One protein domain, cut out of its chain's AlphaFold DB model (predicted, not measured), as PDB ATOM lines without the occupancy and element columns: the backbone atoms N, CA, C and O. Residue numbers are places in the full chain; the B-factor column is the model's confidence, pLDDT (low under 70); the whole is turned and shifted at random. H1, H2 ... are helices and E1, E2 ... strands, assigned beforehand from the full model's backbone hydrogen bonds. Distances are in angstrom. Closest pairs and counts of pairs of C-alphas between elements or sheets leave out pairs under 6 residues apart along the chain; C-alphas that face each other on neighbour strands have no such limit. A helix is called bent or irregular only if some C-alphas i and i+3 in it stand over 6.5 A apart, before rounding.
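What this domain is: This is residues 2 to 39 and 702 to 786 of the 786 residues of the protein "Fimbrial biogenesis outer membrane usher protein" of Pantoea ananas (UniProt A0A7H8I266). A small, loosely formed barrel of strands sits at one end of a long bare tail: residues 2 to 26 stick out as an arm that makes most of the length. The barrel's wall is a strongly twisted five-stranded sheet and a three-stranded one, joined at both sides where E2 comes beside E5 and E7 runs on into E8; H1 packs on the outside, over E3, and H2 bridges the two sheets. The printed part has 123 residues, with two named helices and eight named strands in the order H1 E1 E2 E3 E4 H2 E5 E6 E7 E8; the class is mixed, with under half of the residues in named elements. The larger sheet, E2 E3 E4 E1 E7, is mixed, and the smaller, E5 E6 E8, antiparallel. The whole is extended, with a radius of gyration of the C-alphas of 26.3 A and spans of 97 by 33 by 25 A.

Where its parts are: Residues 2 to 28 hold no named element; C-alpha 2 is at (25.242, 70.370, -37.210). H1 is residues 29 to 34, beginning at C-alpha 29 (33.174, 19.225, 8.349). After the cut come E1, residues 703 to 708, 15.6 A, E2, 720 to 722, E3, 728 to 734, 17.1 A, and E4, 737 to 741, 13.3 A. H2 is residues 742 to 750, 14.2 A; it is irregular, but only just, with C-alphas 743 and 746 6.9 A apart. E5 is residues 753 to 755, and E6, 758 to 765, 16.9 A, bends by 62 degrees at residue 761. E7 is residues 777 to 779, and E8, 781 to 785, ends at C-alpha 785 (27.437, -7.488, 15.428).

How they stand to each other: E2, E3 and E4 form a meander, each the antiparallel neighbour of the one before, and E1, antiparallel to E4, makes with them a Greek key. N 733 and O 737 of the hairpin E3 and E4 are 2.9 A apart, N 721 and O 730 of the hairpin E2 and E3 3.0 A, N 704 and O 740 of E1 and E4 2.7 A. E7 is parallel to E1, with N 707 and O 777 2.8 A apart. H1 and H2 lie on opposite faces of this sheet, giving three layers, helices on both faces of a sheet. H1 stands up from the sheet over E3, at a height of 8.1 A; the closest C-alphas, of Asn 30 and Leu 728, are 5.1 A apart. H2 also lies over E3, at a height of 8.4 A, and runs across the strands, at 85 degrees to E3 on the local plane; its rise of 39 degrees is only just short of standing up. H2 is at the level of the sheet E5 E6 E8, where the closest C-alphas of H2 and E6, of Glu 749 and Leu 765, are 4.7 A apart. E5 and E6 form a hairpin, with N 753 and O 763 2.9 A apart; N 764 and O 782 of E6 and E8 are 2.9 A apart. The closest C-alphas of E2 and E5, of Phe 721 and Ser 755, are 4.7 A apart. In H1 every O i to N i+4 pair is within hydrogen-bond range, in H2 3 of 5.

The domain as a whole: The two C-alphas farthest apart, of Gln 2 and Arg 768, are 97.8 A apart; without residues 2 to 26, which stand free, the body spans 34 by 31 by 25 A. Residues 40 to 701 are not printed, and C-alphas 39 and 702 are 14.1 A apart across the cut. The links E1 to E2 and E6 to E7 are long. The mean pLDDT of the printed part is 71.4, with residues 2 to 25, 36, 759, 767 to 775 and 785 to 786 under 70.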
ATOM      1  N   GLN A   2      26.704  70.291 -37.366       35.09
ATOM      2  CA  GLN A   2      25.242  70.370 -37.210       35.09
ATOM      3  C   GLN A   2      24.567  68.987 -37.160       35.09
ATOM      4  O   GLN A   2      24.306  68.370 -38.178       35.09
ATOM      5  N   LYS A   3      24.307  68.547 -35.919       33.62
ATOM      6  CA  LYS A   3      22.970  68.261 -35.373       33.62
ATOM      7  C   LYS A   3      21.967  67.507 -36.274       33.62
ATOM      8  O   LYS A   3      21.450  68.089 -37.215       33.62
ATOM      9  N   ILE A   4      21.563  66.332 -35.769       37.94
ATOM     10  CA  ILE A   4      20.185  65.809 -35.568       37.94
ATOM     11  C   ILE A   4      20.079  64.364 -36.076       37.94
ATOM     12  O   ILE A   4      20.175  64.127 -37.266       37.94
ATOM     13  N   TYR A   5      19.892  63.408 -35.161       32.62
ATOM     14  CA  TYR A   5      18.595  62.745 -34.971       32.62
ATOM     15  C   TYR A   5      18.544  62.107 -33.576       32.62
ATOM     16  O   TYR A   5      19.192  61.110 -33.276       32.62
ATOM     17  N   TYR A   6      17.797  62.783 -32.706       36.94
ATOM     18  CA  TYR A   6      17.263  62.275 -31.451       36.94
ATOM     19  C   TYR A   6      16.028  61.409 -31.759       36.94
ATOM     20  O   TYR A   6      15.377  61.615 -32.781       36.94
ATOM     21  N   VAL A   7      15.651  60.580 -30.782       38.66
ATOM     22  CA  VAL A   7      14.368  59.858 -30.657       38.66
ATOM     23  C   VAL A   7      14.308  58.506 -31.373       38.66
ATOM     24  O   VAL A   7      13.719  58.409 -32.431       38.66
ATOM     25  N   VAL A   8      14.880  57.462 -30.757       34.19
ATOM     26  CA  VAL A   8      14.230  56.171 -30.415       34.19
ATOM     27  C   VAL A   8      15.254  55.365 -29.605       34.19
ATOM     28  O   VAL A   8      16.087  54.699 -30.204       34.19
ATOM     29  N   THR A   9      15.243  55.460 -28.267       35.19
ATOM     30  CA  THR A   9      15.642  54.395 -27.299       35.19
ATOM     31  C   THR A   9      15.678  54.957 -25.869       35.19
ATOM     32  O   THR A   9      16.727  55.212 -25.293       35.19
ATOM     33  N   VAL A  10      14.496  55.178 -25.282       35.50
ATOM     34  CA  VAL A  10      14.315  55.398 -23.827       35.50
ATOM     35  C   VAL A  10      13.664  54.177 -23.155       35.50
ATOM     36  O   VAL A  10      13.429  54.163 -21.956       35.50
ATOM     37  N   ILE A  11      13.417  53.086 -23.881       36.75
ATOM     38  CA  ILE A  11      12.817  51.876 -23.309       36.75
ATOM     39  C   ILE A  11      13.558  50.677 -23.879       36.75
ATOM     40  O   ILE A  11      13.181  50.181 -24.928       36.75
ATOM     41  N   PHE A  12      14.654  50.277 -23.240       32.88
ATOM     42  CA  PHE A  12      15.116  48.889 -23.123       32.88
ATOM     43  C   PHE A  12      16.372  48.903 -22.243       32.88
ATOM     44  O   PHE A  12      17.314  49.616 -22.560       32.88
ATOM     45  N   PHE A  13      16.353  48.123 -21.157       34.47
ATOM     46  CA  PHE A  13      17.357  47.966 -20.084       34.47
ATOM     47  C   PHE A  13      16.971  48.512 -18.701       34.47
ATOM     48  O   PHE A  13      17.786  49.014 -17.934       34.47
ATOM     49  N   LEU A  14      15.716  48.274 -18.326       36.22
ATOM     50  CA  LEU A  14      15.400  47.804 -16.980       36.22
ATOM     51  C   LEU A  14      15.119  46.298 -17.076       36.22
ATOM     52  O   LEU A  14      14.397  45.872 -17.972       36.22
ATOM     53  N   ILE A  15      15.657  45.544 -16.111       41.72
ATOM     54  CA  ILE A  15      15.460  44.105 -15.850       41.72
ATOM     55  C   ILE A  15      16.416  43.171 -16.614       41.72
ATOM     56  O   ILE A  15      16.065  42.576 -17.620       41.72
ATOM     57  N   PHE A  16      17.625  43.012 -16.068       34.72
ATOM     58  CA  PHE A  16      18.210  41.708 -15.708       34.72
ATOM     59  C   PHE A  16      19.373  41.957 -14.731       34.72
ATOM     60  O   PHE A  16      20.545  41.765 -15.037       34.72
ATOM     61  N   ILE A  17      19.049  42.423 -13.518       37.25
ATOM     62  CA  ILE A  17      19.954  42.231 -12.378       37.25
ATOM     63  C   ILE A  17      19.736  40.781 -11.955       37.25
ATOM     64  O   ILE A  17      18.868  40.483 -11.137       37.25
ATOM     65  N   ALA A  18      20.467  39.862 -12.582       31.80
ATOM     66  CA  ALA A  18      20.626  38.537 -12.012       31.80
ATOM     67  C   ALA A  18      21.270  38.730 -10.629       31.80
ATOM     68  O   ALA A  18      22.315  39.385 -10.540       31.80
ATOM     69  N   PRO A  19      20.677  38.223  -9.537       37.34
ATOM     70  CA  PRO A  19      21.397  38.169  -8.285       37.34
ATOM     71  C   PRO A  19      22.578  37.238  -8.536       37.34
ATOM     72  O   PRO A  19      22.392  36.052  -8.809       37.34
ATOM     73  N   VAL A  20      23.797  37.769  -8.466       35.34
ATOM     74  CA  VAL A  20      24.979  36.941  -8.253       35.34
ATOM     75  C   VAL A  20      24.765  36.306  -6.883       35.34
ATOM     76  O   VAL A  20      25.099  36.885  -5.849       35.34
ATOM     77  N   ARG A  21      24.094  35.149  -6.852       35.81
ATOM     78  CA  ARG A  21      24.104  34.285  -5.682       35.81
ATOM     79  C   ARG A  21      25.556  33.865  -5.538       35.81
ATOM     80  O   ARG A  21      26.062  33.094  -6.341       35.81
ATOM     81  N   SER A  22      26.228  34.426  -4.542       36.78
ATOM     82  CA  SER A  22      27.409  33.793  -3.975       36.78
ATOM     83  C   SER A  22      26.962  32.400  -3.544       36.78
ATOM     84  O   SER A  22      26.305  32.272  -2.513       36.78
ATOM     85  N   GLU A  23      27.228  31.374  -4.353       43.53
ATOM     86  CA  GLU A  23      27.076  29.994  -3.913       43.53
ATOM     87  C   GLU A  23      27.973  29.823  -2.690       43.53
ATOM     88  O   GLU A  23      29.201  29.894  -2.762       43.53
ATOM     89  N   THR A  24      27.352  29.696  -1.523       52.69
ATOM     90  CA  THR A  24      28.056  29.324  -0.307       52.69
ATOM     91  C   THR A  24      28.481  27.875  -0.471       52.69
ATOM     92  O   THR A  24      27.673  26.965  -0.306       52.69
ATOM     93  N   LEU A  25      29.746  27.667  -0.835       61.03
ATOM     94  CA  LEU A  25      30.389  26.358  -0.795       61.03
ATOM     95  C   LEU A  25      30.224  25.775   0.615       61.03
ATOM     96  O   LEU A  25      30.797  26.281   1.582       61.03
ATOM     97  N   HIS A  26      29.407  24.731   0.737       70.88
ATOM     98  CA  HIS A  26      29.238  23.989   1.978       70.88
ATOM     99  C   HIS A  26      30.220  22.824   1.995       70.88
ATOM    100  O   HIS A  26      30.140  21.909   1.179       70.88
ATOM    101  N   PHE A  27      31.167  22.879   2.926       77.06
ATOM    102  CA  PHE A  27      32.104  21.795   3.180       77.06
ATOM    103  C   PHE A  27      31.554  20.921   4.303       77.06
ATOM    104  O   PHE A  27      31.225  21.429   5.376       77.06
ATOM    105  N   ASP A  28      31.484  19.613   4.070       79.19
ATOM    106  CA  ASP A  28      31.178  18.647   5.121       79.19
ATOM    107  C   ASP A  28      32.358  18.593   6.104       79.19
ATOM    108  O   ASP A  28      33.453  18.123   5.782       79.19
ATOM    109  N   SER A  29      32.148  19.120   7.310       73.38
ATOM    110  CA  SER A  29      33.174  19.225   8.349       73.38
ATOM    111  C   SER A  29      33.670  17.865   8.836       73.38
ATOM    112  O   SER A  29      34.836  17.755   9.220       73.38
ATOM    113  N   ASN A  30      32.822  16.837   8.788       77.44
ATOM    114  CA  ASN A  30      33.177  15.474   9.149       77.44
ATOM    115  C   ASN A  30      34.062  14.865   8.060       77.44
ATOM    116  O   ASN A  30      35.127  14.328   8.364       77.44
ATOM    117  N   LEU A  31      33.687  15.032   6.788       78.31
ATOM    118  CA  LEU A  31      34.494  14.574   5.654       78.31
ATOM    119  C   LEU A  31      35.867  15.257   5.612       78.31
ATOM    120  O   LEU A  31      36.878  14.604   5.356       78.31
ATOM    121  N   MET A  32      35.923  16.563   5.880       79.69
ATOM    122  CA  MET A  32      37.187  17.299   5.960       79.69
ATOM    123  C   MET A  32      38.045  16.785   7.123       79.69
ATOM    124  O   MET A  32      39.226  16.511   6.917       79.69
ATOM    125  N   ALA A  33      37.453  16.543   8.299       73.31
ATOM    126  CA  ALA A  33      38.167  15.984   9.449       73.31
ATOM    127  C   ALA A  33      38.799  14.620   9.140       73.31
ATOM    128  O   ALA A  33      39.969  14.411   9.450       73.31
ATOM    129  N   ALA A  34      38.083  13.731   8.451       71.25
ATOM    130  CA  ALA A  34      38.619  12.426   8.059       71.25
ATOM    131  C   ALA A  34      39.667  12.483   6.940       71.25
ATOM    132  O   ALA A  34      40.387  11.514   6.729       71.25
ATOM    133  N   ASN A  35      39.778  13.607   6.225       74.50
ATOM    134  CA  ASN A  35      40.889  13.885   5.311       74.50
ATOM    135  C   ASN A  35      42.099  14.515   6.019       74.50
ATOM    136  O   ASN A  35      43.003  15.024   5.357       74.50
ATOM    137  N   GLY A  36      42.114  14.534   7.354       68.75
ATOM    138  CA  GLY A  36      43.141  15.233   8.117       68.75
ATOM    139  C   GLY A  36      43.034  16.750   7.959       68.75
ATOM    140  O   GLY A  36      44.044  17.438   7.937       68.75
ATOM    141  N   ILE A  37      41.834  17.305   7.779       74.69
ATOM    142  CA  ILE A  37      41.592  18.752   7.835       74.69
ATOM    143  C   ILE A  37      40.647  19.007   8.998       74.69
ATOM    144  O   ILE A  37      39.431  18.864   8.896       74.69
ATOM    145  N   THR A  38      41.208  19.403  10.134       73.00
ATOM    146  CA  THR A  38      40.425  19.692  11.337       73.00
ATOM    147  C   THR A  38      39.377  20.777  11.073       73.00
ATOM    148  O   THR A  38      39.592  21.700  10.284       73.00
ATOM    149  N   SER A  39      38.260  20.743  11.803       73.75
ATOM    150  CA  SER A  39      37.216  21.774  11.710       73.75
ATOM    151  C   SER A  39      37.770  23.182  11.970       73.75
ATOM    152  O   SER A  39      37.303  24.151  11.383       73.75
ATOM    153  N   ARG A 702      48.447  15.481  13.012       76.75
ATOM    154  CA  ARG A 702      48.959  14.117  12.926       76.75
ATOM    155  C   ARG A 702      47.866  13.154  12.486       76.75
ATOM    156  O   ARG A 702      46.941  12.853  13.229       76.75
ATOM    157  N   SER A 703      47.998  12.659  11.260       78.81
ATOM    158  CA  SER A 703      47.173  11.575  10.733       78.81
ATOM    159  C   SER A 703      48.018  10.319  10.542       78.81
ATOM    160  O   SER A 703      49.198  10.393  10.199       78.81
ATOM    161  N   MET A 704      47.410   9.162  10.761       80.69
ATOM    162  CA  MET A 704      48.014   7.845  10.645       80.69
ATOM    163  C   MET A 704      47.337   7.051   9.537       80.69
ATOM    164  O   MET A 704      46.127   7.151   9.327       80.69
ATOM    165  N   LEU A 705      48.139   6.236   8.853       86.56
ATOM    166  CA  LEU A 705      47.663   5.264   7.880       86.56
ATOM    167  C   LEU A 705      47.649   3.882   8.520       86.56
ATOM    168  O   LEU A 705      48.700   3.342   8.880       86.56
ATOM    169  N   LEU A 706      46.457   3.316   8.670       87.62
ATOM    170  CA  LEU A 706      46.263   1.987   9.234       87.62
ATOM    171  C   LEU A 706      45.788   1.037   8.138       87.62
ATOM    172  O   LEU A 706      44.745   1.260   7.531       87.62
ATOM    173  N   LYS A 707      46.532  -0.042   7.898       90.00
ATOM    174  CA  LYS A 707      46.104  -1.108   6.994       90.00
ATOM    175  C   LYS A 707      45.278  -2.132   7.757       90.00
ATOM    176  O   LYS A 707      45.791  -2.824   8.639       90.00
ATOM    177  N   TRP A 708      44.010  -2.251   7.394       90.38
ATOM    178  CA  TRP A 708      43.088  -3.214   7.968       90.38
ATOM    179  C   TRP A 708      43.395  -4.624   7.454       90.38
ATOM    180  O   TRP A 708      43.051  -5.016   6.342       90.38
ATOM    181  N   SER A 709      44.053  -5.410   8.298       86.62
ATOM    182  CA  SER A 709      44.381  -6.810   8.035       86.62
ATOM    183  C   SER A 709      43.144  -7.690   8.181       86.62
ATOM    184  O   SER A 709      42.464  -7.622   9.202       86.62
ATOM    185  N   HIS A 710      42.891  -8.553   7.193       84.88
ATOM    186  CA  HIS A 710      41.698  -9.410   7.134       84.88
ATOM    187  C   HIS A 710      40.388  -8.607   7.159       84.88
ATOM    188  O   HIS A 710      39.444  -8.965   7.862       84.88
ATOM    189  N   LYS A 711      40.342  -7.497   6.407       86.62
ATOM    190  CA  LYS A 711      39.130  -6.693   6.245       86.62
ATOM    191  C   LYS A 711      37.973  -7.579   5.741       86.62
ATOM    192  O   LYS A 711      38.148  -8.244   4.715       86.62
ATOM    193  N   PRO A 712      36.808  -7.565   6.407       83.50
ATOM    194  CA  PRO A 712      35.598  -8.223   5.919       83.50
ATOM    195  C   PRO A 712      35.247  -7.823   4.471       83.50
ATOM    196  O   PRO A 712      35.544  -6.706   4.026       83.50
ATOM    197  N   SER A 713      34.684  -8.755   3.695       81.31
ATOM    198  CA  SER A 713      34.380  -8.562   2.264       81.31
ATOM    199  C   SER A 713      33.187  -7.642   2.004       81.31
ATOM    200  O   SER A 713      33.081  -7.079   0.920       81.31
ATOM    201  N   ASP A 714      32.304  -7.528   2.988       82.38
ATOM    202  CA  ASP A 714      31.118  -6.675   3.019       82.38
ATOM    203  C   ASP A 714      31.450  -5.195   3.243       82.38
ATOM    204  O   ASP A 714      30.676  -4.349   2.823       82.38
ATOM    205  N   ILE A 715      32.618  -4.882   3.807       85.06
ATOM    206  CA  ILE A 715      33.101  -3.503   3.932       85.06
ATOM    207  C   ILE A 715      33.685  -3.030   2.598       85.06
ATOM    208  O   ILE A 715      34.645  -3.611   2.078       85.06
ATOM    209  N   HIS A 716      33.186  -1.930   2.059       85.25
ATOM    210  CA  HIS A 716      33.623  -1.350   0.794       85.25
ATOM    211  C   HIS A 716      34.557  -0.148   0.992       85.25
ATOM    212  O   HIS A 716      34.571   0.513   2.023       85.25
ATOM    213  N   GLN A 717      35.352   0.179  -0.033       83.25
ATOM    214  CA  GLN A 717      36.265   1.331   0.014       83.25
ATOM    215  C   GLN A 717      35.520   2.679   0.097       83.25
ATOM    216  O   GLN A 717      36.089   3.677   0.529       83.25
ATOM    217  N   SER A 718      34.249   2.712  -0.306       81.56
ATOM    218  CA  SER A 718      33.363   3.868  -0.151       81.56
ATOM    219  C   SER A 718      32.834   4.048   1.274       81.56
ATOM    220  O   SER A 718      32.213   5.075   1.542       81.56
ATOM    221  N   ASP A 719      33.045   3.077   2.168       85.00
ATOM    222  CA  ASP A 719      32.530   3.156   3.530       85.00
ATOM    223  C   ASP A 719      33.265   4.212   4.351       85.00
ATOM    224  O   ASP A 719      34.487   4.399   4.295       85.00
ATOM    225  N   LEU A 720      32.459   4.901   5.148       86.69
ATOM    226  CA  LEU A 720      32.849   5.960   6.055       86.69
ATOM    227  C   LEU A 720      32.557   5.501   7.482       86.69
ATOM    228  O   LEU A 720      31.487   4.945   7.740       86.69
ATOM    229  N   PHE A 721      33.496   5.724   8.399       88.12
ATOM    230  CA  PHE A 721      33.412   5.213   9.763       88.12
ATOM    231  C   PHE A 721      33.305   6.335  10.781       88.12
ATOM    232  O   PHE A 721      34.141   7.243  10.816       88.12
ATOM    233  N   TYR A 722      32.300   6.237  11.639       86.56
ATOM    234  CA  TYR A 722      31.937   7.248  12.618       86.56
ATOM    235  C   TYR A 722      32.107   6.712  14.042       86.56
ATOM    236  O   TYR A 722      32.047   5.503  14.273       86.56
ATOM    237  N   ASP A 723      32.340   7.617  14.993       85.19
ATOM    238  CA  ASP A 723      32.289   7.308  16.421       85.19
ATOM    239  C   ASP A 723      30.842   7.308  16.946       85.19
ATOM    240  O   ASP A 723      29.901   7.692  16.247       85.19
ATOM    241  N   GLY A 724      30.658   6.919  18.212       76.75
ATOM    242  CA  GLY A 724      29.339   6.871  18.861       76.75
ATOM    243  C   GLY A 724      28.623   8.227  18.978       76.75
ATOM    244  O   GLY A 724      27.436   8.263  19.291       76.75
ATOM    245  N   SER A 725      29.320   9.340  18.710       79.69
ATOM    246  CA  SER A 725      28.766  10.701  18.659       79.69
ATOM    247  C   SER A 725      28.411  11.170  17.242       79.69
ATOM    248  O   SER A 725      27.964  12.303  17.062       79.69
ATOM    249  N   GLY A 726      28.602  10.316  16.230       75.50
ATOM    250  CA  GLY A 726      28.337  10.638  14.827       75.50
ATOM    251  C   GLY A 726      29.430  11.482  14.163       75.50
ATOM    252  O   GLY A 726      29.196  12.058  13.099       75.50
ATOM    253  N   LYS A 727      30.628  11.568  14.755       81.12
ATOM    254  CA  LYS A 727      31.802  12.204  14.139       81.12
ATOM    255  C   LYS A 727      32.489  11.195  13.222       81.12
ATOM    256  O   LYS A 727      32.788  10.091  13.658       81.12
ATOM    257  N   LEU A 728      32.808  11.579  11.986       83.44
ATOM    258  CA  LEU A 728      33.615  10.742  11.090       83.44
ATOM    259  C   LEU A 728      35.055  10.647  11.626       83.44
ATOM    260  O   LEU A 728      35.714  11.671  11.808       83.44
ATOM    261  N   ILE A 729      35.528   9.429  11.895       84.31
ATOM    262  CA  ILE A 729      36.826   9.149  12.535       84.31
ATOM    263  C   ILE A 729      37.780   8.330  11.664       84.31
ATOM    264  O   ILE A 729      38.986   8.371  11.897       84.31
ATOM    265  N   ALA A 730      37.272   7.617  10.653       87.06
ATOM    266  CA  ALA A 730      38.110   6.915   9.689       87.06
ATOM    267  C   ALA A 730      37.459   6.863   8.301       87.06
ATOM    268  O   ALA A 730      36.237   6.810   8.157       87.06
ATOM    269  N   ARG A 731      38.298   6.839   7.266       87.38
ATOM    270  CA  ARG A 731      37.895   6.588   5.875       87.38
ATOM    271  C   ARG A 731      38.984   5.844   5.137       87.38
ATOM    272  O   ARG A 731      40.161   5.994   5.470       87.38
ATOM    273  N   PHE A 732      38.618   5.130   4.082       87.81
ATOM    274  CA  PHE A 732      39.623   4.584   3.186       87.81
ATOM    275  C   PHE A 732      40.255   5.687   2.325       87.81
ATOM    276  O   PHE A 732      39.595   6.623   1.858       87.81
ATOM    277  N   ILE A 733      41.564   5.579   2.127       86.06
ATOM    278  CA  ILE A 733      42.311   6.357   1.127       86.06
ATOM    279  C   ILE A 733      42.863   5.471   0.010       86.06
ATOM    280  O   ILE A 733      43.157   5.966  -1.071       86.06
ATOM    281  N   ASP A 734      42.959   4.168   0.266       85.00
ATOM    282  CA  ASP A 734      43.364   3.133  -0.678       85.00
ATOM    283  C   ASP A 734      42.772   1.784  -0.225       85.00
ATOM    284  O   ASP A 734      42.120   1.703   0.826       85.00
ATOM    285  N   LYS A 735      42.992   0.718  -0.998       83.06
ATOM    286  CA  LYS A 735      42.547  -0.641  -0.690       83.06
ATOM    287  C   LYS A 735      43.073  -1.076   0.681       83.06
ATOM    288  O   LYS A 735      44.274  -1.235   0.885       83.06
ATOM    289  N   ASP A 736      42.141  -1.280   1.608       87.75
ATOM    290  CA  ASP A 736      42.379  -1.678   2.998       87.75
ATOM    291  C   ASP A 736      43.143  -0.647   3.856       87.75
ATOM    292  O   ASP A 736      43.472  -0.959   4.997       87.75
ATOM    293  N   ILE A 737      43.418   0.571   3.367       89.25
ATOM    294  CA  ILE A 737      44.167   1.603   4.110       89.25
ATOM    295  C   ILE A 737      43.227   2.707   4.586       89.25
ATOM    296  O   ILE A 737      42.669   3.455   3.781       89.25
ATOM    297  N   LEU A 738      43.114   2.839   5.906       89.19
ATOM    298  CA  LEU A 738      42.365   3.885   6.586       89.19
ATOM    299  C   LEU A 738      43.263   5.074   6.934       89.19
ATOM    300  O   LEU A 738      44.362   4.889   7.457       89.19
ATOM    301  N   LEU A 739      42.760   6.284   6.699       87.12
ATOM    302  CA  LEU A 739      43.305   7.525   7.248       87.12
ATOM    303  C   LEU A 739      42.548   7.873   8.531       87.12
ATOM    304  O   LEU A 739      41.319   7.967   8.519       87.12
ATOM    305  N   ILE A 740      43.289   8.036   9.624       85.38
ATOM    306  CA  ILE A 740      42.762   8.268  10.973       85.38
ATOM    307  C   ILE A 740      43.581   9.375  11.636       85.38
ATOM    308  O   ILE A 740      44.804   9.374  11.535       85.38
ATOM    309  N   ASP A 741      42.939  10.305  12.339       79.69
ATOM    310  CA  ASP A 741      43.650  11.274  13.181       79.69
ATOM    311  C   ASP A 741      44.240  10.552  14.405       79.69
ATOM    312  O   ASP A 741      43.540   9.802  15.089       79.69
ATOM    313  N   GLU A 742      45.526  10.767  14.697       79.69
ATOM    314  CA  GLU A 742      46.229  10.092  15.796       79.69
ATOM    315  C   GLU A 742      45.497  10.265  17.138       79.69
ATOM    316  O   GLU A 742      45.450   9.337  17.947       79.69
ATOM    317  N   LYS A 743      44.848  11.416  17.363       79.00
ATOM    318  CA  LYS A 743      44.112  11.688  18.610       79.00
ATOM    319  C   LYS A 743      42.860  10.819  18.791       79.00
ATOM    320  O   LYS A 743      42.381  10.678  19.913       79.00
ATOM    321  N   ASP A 744      42.319  10.268  17.704       83.31
ATOM    322  CA  ASP A 744      41.097   9.460  17.707       83.31
ATOM    323  C   ASP A 744      41.394   7.955  17.886       83.31
ATOM    324  O   ASP A 744      40.471   7.161  18.065       83.31
ATOM    325  N   ILE A 745      42.672   7.547  17.942       84.00
ATOM    326  CA  ILE A 745      43.069   6.146  18.176       84.00
ATOM    327  C   ILE A 745      42.536   5.608  19.501       84.00
ATOM    328  O   ILE A 745      41.981   4.513  19.530       84.00
ATOM    329  N   GLY A 746      42.646   6.379  20.587       82.69
ATOM    330  CA  GLY A 746      42.151   5.936  21.893       82.69
ATOM    331  C   GLY A 746      40.649   5.635  21.870       82.69
ATOM    332  O   GLY A 746      40.209   4.657  22.470       82.69
ATOM    333  N   LYS A 747      39.874   6.415  21.104       84.06
ATOM    334  CA  LYS A 747      38.444   6.161  20.887       84.06
ATOM    335  C   LYS A 747      38.199   4.910  20.047       84.06
ATOM    336  O   LYS A 747      37.302   4.137  20.358       84.06
ATOM    337  N   LEU A 748      39.000   4.676  19.008       85.75
ATOM    338  CA  LEU A 748      38.912   3.456  18.197       85.75
ATOM    339  C   LEU A 748      39.184   2.183  19.013       85.75
ATOM    340  O   LEU A 748      38.620   1.132  18.708       85.75
ATOM    341  N   GLU A 749      40.024   2.266  20.046       85.69
ATOM    342  CA  GLU A 749      40.291   1.154  20.966       85.69
ATOM    343  C   GLU A 749      39.160   0.952  21.989       85.69
ATOM    344  O   GLU A 749      38.747  -0.184  22.233       85.69
ATOM    345  N   SER A 750      38.630   2.029  22.582       84.81
ATOM    346  CA  SER A 750      37.615   1.947  23.643       84.81
ATOM    347  C   SER A 750      36.187   1.786  23.110       84.81
ATOM    348  O   SER A 750      35.452   0.875  23.511       84.81
ATOM    349  N   GLU A 751      35.791   2.671  22.202       86.12
ATOM    350  CA  GLU A 751      34.437   2.832  21.673       86.12
ATOM    351  C   GLU A 751      34.289   2.147  20.315       86.12
ATOM    352  O   GLU A 751      33.238   1.589  20.030       86.12
ATOM    353  N   GLY A 752      35.347   2.086  19.506       86.19
ATOM    354  CA  GLY A 752      35.282   1.546  18.149       86.19
ATOM    355  C   GLY A 752      34.614   2.489  17.159       86.19
ATOM    356  O   GLY A 752      34.339   3.651  17.452       86.19
ATOM    357  N   MET A 753      34.375   1.970  15.962       88.38
ATOM    358  CA  MET A 753      33.790   2.710  14.853       88.38
ATOM    359  C   MET A 753      32.693   1.904  14.162       88.38
ATOM    360  O   MET A 753      32.774   0.676  14.105       88.38
ATOM    361  N   SER A 754      31.695   2.583  13.608       87.19
ATOM    362  CA  SER A 754      30.614   1.968  12.831       87.19
ATOM    363  C   SER A 754      30.414   2.701  11.508       87.19
ATOM    364  O   SER A 754      30.753   3.879  11.378       87.19
ATOM    365  N   SER A 755      29.890   1.997  10.503       83.62
ATOM    366  CA  SER A 755      29.546   2.600   9.214       83.62
ATOM    367  C   SER A 755      28.029   2.665   9.035       83.62
ATOM    368  O   SER A 755      27.351   1.699   9.387       83.62
ATOM    369  N   PRO A 756      27.459   3.742   8.461       78.56
ATOM    370  CA  PRO A 756      26.022   3.827   8.196       78.56
ATOM    371  C   PRO A 756      25.519   2.756   7.220       78.56
ATOM    372  O   PRO A 756      24.338   2.421   7.235       78.56
ATOM    373  N   THR A 757      26.401   2.205   6.382       79.25
ATOM    374  CA  THR A 757      26.115   1.065   5.496       79.25
ATOM    375  C   THR A 757      26.019  -0.262   6.258       79.25
ATOM    376  O   THR A 757      25.405  -1.207   5.767       79.25
ATOM    377  N   HIS A 758      26.533  -0.314   7.493       79.62
ATOM    378  CA  HIS A 758      26.560  -1.484   8.371       79.62
ATOM    379  C   HIS A 758      26.122  -1.107   9.798       79.62
ATOM    380  O   HIS A 758      26.900  -1.184  10.748       79.62
ATOM    381  N   LEU A 759      24.852  -0.705   9.946       68.38
ATOM    382  CA  LEU A 759      24.268  -0.162  11.188       68.38
ATOM    383  C   LEU A 759      24.454  -1.043  12.434       68.38
ATOM    384  O   LEU A 759      24.534  -0.512  13.537       68.38
ATOM    385  N   ASN A 760      24.553  -2.362  12.256       73.69
ATOM    386  CA  ASN A 760      24.694  -3.320  13.353       73.69
ATOM    387  C   ASN A 760      26.142  -3.789  13.546       73.69
ATOM    388  O   ASN A 760      26.349  -4.820  14.169       73.69
ATOM    389  N   MET A 761      27.144  -3.133  12.956       79.12
ATOM    390  CA  MET A 761      28.538  -3.574  13.032       79.12
ATOM    391  C   MET A 761      29.406  -2.523  13.722       79.12
ATOM    392  O   MET A 761      29.540  -1.395  13.245       79.12
ATOM    393  N   GLN A 762      30.043  -2.916  14.825       85.44
ATOM    394  CA  GLN A 762      30.985  -2.076  15.560       85.44
ATOM    395  C   GLN A 762      32.380  -2.693  15.520       85.44
ATOM    396  O   GLN A 762      32.604  -3.798  16.012       85.44
ATOM    397  N   CYS A 763      33.324  -1.957  14.946       87.88
ATOM    398  CA  CYS A 763      34.696  -2.384  14.718       87.88
ATOM    399  C   CYS A 763      35.641  -1.689  15.696       87.88
ATOM    400  O   CYS A 763      35.827  -0.476  15.635       87.88
ATOM    401  N   LYS A 764      36.251  -2.453  16.607       89.31
ATOM    402  CA  LYS A 764      37.212  -1.937  17.597       89.31
ATOM    403  C   LYS A 764      38.640  -2.268  17.212       89.31
ATOM    404  O   LYS A 764      38.932  -3.390  16.798       89.31
ATOM    405  N   LEU A 765      39.538  -1.304  17.380       87.56
ATOM    406  CA  LEU A 765      40.959  -1.495  17.124       87.56
ATOM    407  C   LEU A 765      41.571  -2.406  18.195       87.56
ATOM    408  O   LEU A 765      41.472  -2.137  19.389       87.56
ATOM    409  N   SER A 766      42.220  -3.497  17.781       80.62
ATOM    410  CA  SER A 766      42.923  -4.382  18.712       80.62
ATOM    411  C   SER A 766      44.282  -3.780  19.104       80.62
ATOM    412  O   SER A 766      45.187  -3.696  18.270       80.62
ATOM    413  N   SER A 767      44.452  -3.395  20.377       62.91
ATOM    414  CA  SER A 767      45.581  -2.587  20.897       62.91
ATOM    415  C   SER A 767      46.991  -3.200  20.771       62.91
ATOM    416  O   SER A 767      47.994  -2.568  21.100       62.91
ATOM    417  N   ARG A 768      47.130  -4.440  20.283       56.69
ATOM    418  CA  ARG A 768      48.393  -5.201  20.355       56.69
ATOM    419  C   ARG A 768      49.491  -4.795  19.357       56.69
ATOM    420  O   ARG A 768      50.588  -5.336  19.468       56.69
ATOM    421  N   ARG A 769      49.254  -3.905  18.377       53.03
ATOM    422  CA  ARG A 769      50.194  -3.702  17.239       53.03
ATOM    423  C   ARG A 769      50.575  -2.263  16.866       53.03
ATOM    424  O   ARG A 769      51.262  -2.068  15.870       53.03
ATOM    425  N   LEU A 770      50.222  -1.244  17.649       62.50
ATOM    426  CA  LEU A 770      50.550   0.141  17.273       62.50
ATOM    427  C   LEU A 770      52.004   0.567  17.565       62.50
ATOM    428  O   LEU A 770      52.422   1.618  17.089       62.50
ATOM    429  N   ASN A 771      52.805  -0.232  18.277       49.81
ATOM    430  CA  ASN A 771      54.160   0.157  18.708       49.81
ATOM    431  C   ASN A 771      55.279  -0.048  17.663       49.81
ATOM    432  O   ASN A 771      56.440   0.217  17.965       49.81
ATOM    433  N   GLN A 772      54.975  -0.510  16.446       48.28
ATOM    434  CA  GLN A 772      55.980  -0.689  15.387       48.28
ATOM    435  C   GLN A 772      56.156   0.590  14.547       48.28
ATOM    436  O   GLN A 772      55.178   1.243  14.176       48.28
ATOM    437  N   GLN A 773      57.409   0.953  14.248       51.72
ATOM    438  CA  GLN A 773      57.775   2.062  13.354       51.72
ATOM    439  C   GLN A 773      57.578   1.661  11.877       51.72
ATOM    440  O   GLN A 773      58.538   1.534  11.124       51.72
ATOM    441  N   GLU A 774      56.332   1.436  11.458       58.97
ATOM    442  CA  GLU A 774      55.966   1.246  10.046       58.97
ATOM    443  C   GLU A 774      55.262   2.502   9.505       58.97
ATOM    444  O   GLU A 774      54.509   3.156  10.230       58.97
ATOM    445  N   SER A 775      55.482   2.839   8.227       66.19
ATOM    446  CA  SER A 775      54.816   3.970   7.551       66.19
ATOM    447  C   SER A 775      53.310   3.749   7.355       66.19
ATOM    448  O   SER A 775      52.552   4.712   7.277       66.19
ATOM    449  N   ILE A 776      52.877   2.487   7.291       75.75
ATOM    450  CA  ILE A 776      51.477   2.053   7.304       75.75
ATOM    451  C   ILE A 776      51.396   0.897   8.295       75.75
ATOM    452  O   ILE A 776      52.038  -0.130   8.085       75.75
ATOM    453  N   LYS A 777      50.622   1.049   9.372       80.06
ATOM    454  CA  LYS A 777      50.574   0.036  10.434       80.06
ATOM    455  C   LYS A 777      49.524  -1.019  10.125       80.06
ATOM    456  O   LYS A 777      48.351  -0.691   9.947       80.06
ATOM    457  N   ASN A 778      49.930  -2.283  10.103       82.25
ATOM    458  CA  ASN A 778      49.000  -3.400   9.957       82.25
ATOM    459  C   ASN A 778      48.227  -3.624  11.260       82.25
ATOM    460  O   ASN A 778      48.794  -4.018  12.283       82.25
ATOM    461  N   VAL A 779      46.918  -3.410  11.211       85.75
ATOM    462  CA  VAL A 779      46.031  -3.521  12.370       85.75
ATOM    463  C   VAL A 779      44.898  -4.495  12.100       85.75
ATOM    464  O   VAL A 779      44.512  -4.724  10.957       85.75
ATOM    465  N   ILE A 780      44.360  -5.076  13.167       85.75
ATOM    466  CA  ILE A 780      43.146  -5.887  13.116       85.75
ATOM    467  C   ILE A 780      42.066  -5.098  13.843       85.75
ATOM    468  O   ILE A 780      42.260  -4.708  14.999       85.75
ATOM    469  N   PHE A 781      40.947  -4.875  13.164       87.44
ATOM    470  CA  PHE A 781      39.729  -4.423  13.815       87.44
ATOM    471  C   PHE A 781      38.845  -5.632  14.097       87.44
ATOM    472  O   PHE A 781      38.544  -6.411  13.193       87.44
ATOM    473  N   ASN A 782      38.437  -5.781  15.353       86.06
ATOM    474  CA  ASN A 782      37.456  -6.774  15.758       86.06
ATOM    475  C   ASN A 782      36.073  -6.166  15.549       86.06
ATOM    476  O   ASN A 782      35.662  -5.290  16.312       86.06
ATOM    477  N   CYS A 783      35.393  -6.597  14.490       85.38
ATOM    478  CA  CYS A 783      34.020  -6.203  14.221       85.38
ATOM    479  C   CYS A 783      33.064  -7.205  14.850       85.38
ATOM    480  O   CYS A 783      33.126  -8.399  14.556       85.38
ATOM    481  N   HIS A 784      32.185  -6.710  15.709       78.44
ATOM    482  CA  HIS A 784      31.106  -7.492  16.287       78.44
ATOM    483  C   HIS A 784      29.774  -6.962  15.774       78.44
ATOM    484  O   HIS A 784      29.624  -5.755  15.567       78.44
ATOM    485  N   ALA A 785      28.825  -7.877  15.568       68.19
ATOM    486  CA  ALA A 785      27.437  -7.488  15.428       68.19
ATOM    487  C   ALA A 785      26.976  -6.944  16.790       68.19
ATOM    488  O   ALA A 785      27.077  -7.666  17.784       68.19
ATOM    489  N   SER A 786      26.598  -5.668  16.844       56.38
ATOM    490  CA  SER A 786      26.086  -4.999  18.045       56.38
ATOM    491  C   SER A 786      24.698  -5.492  18.413       56.38
ATOM    492  O   SER A 786      23.874  -5.585  17.471       56.38
TER     493      SER A 786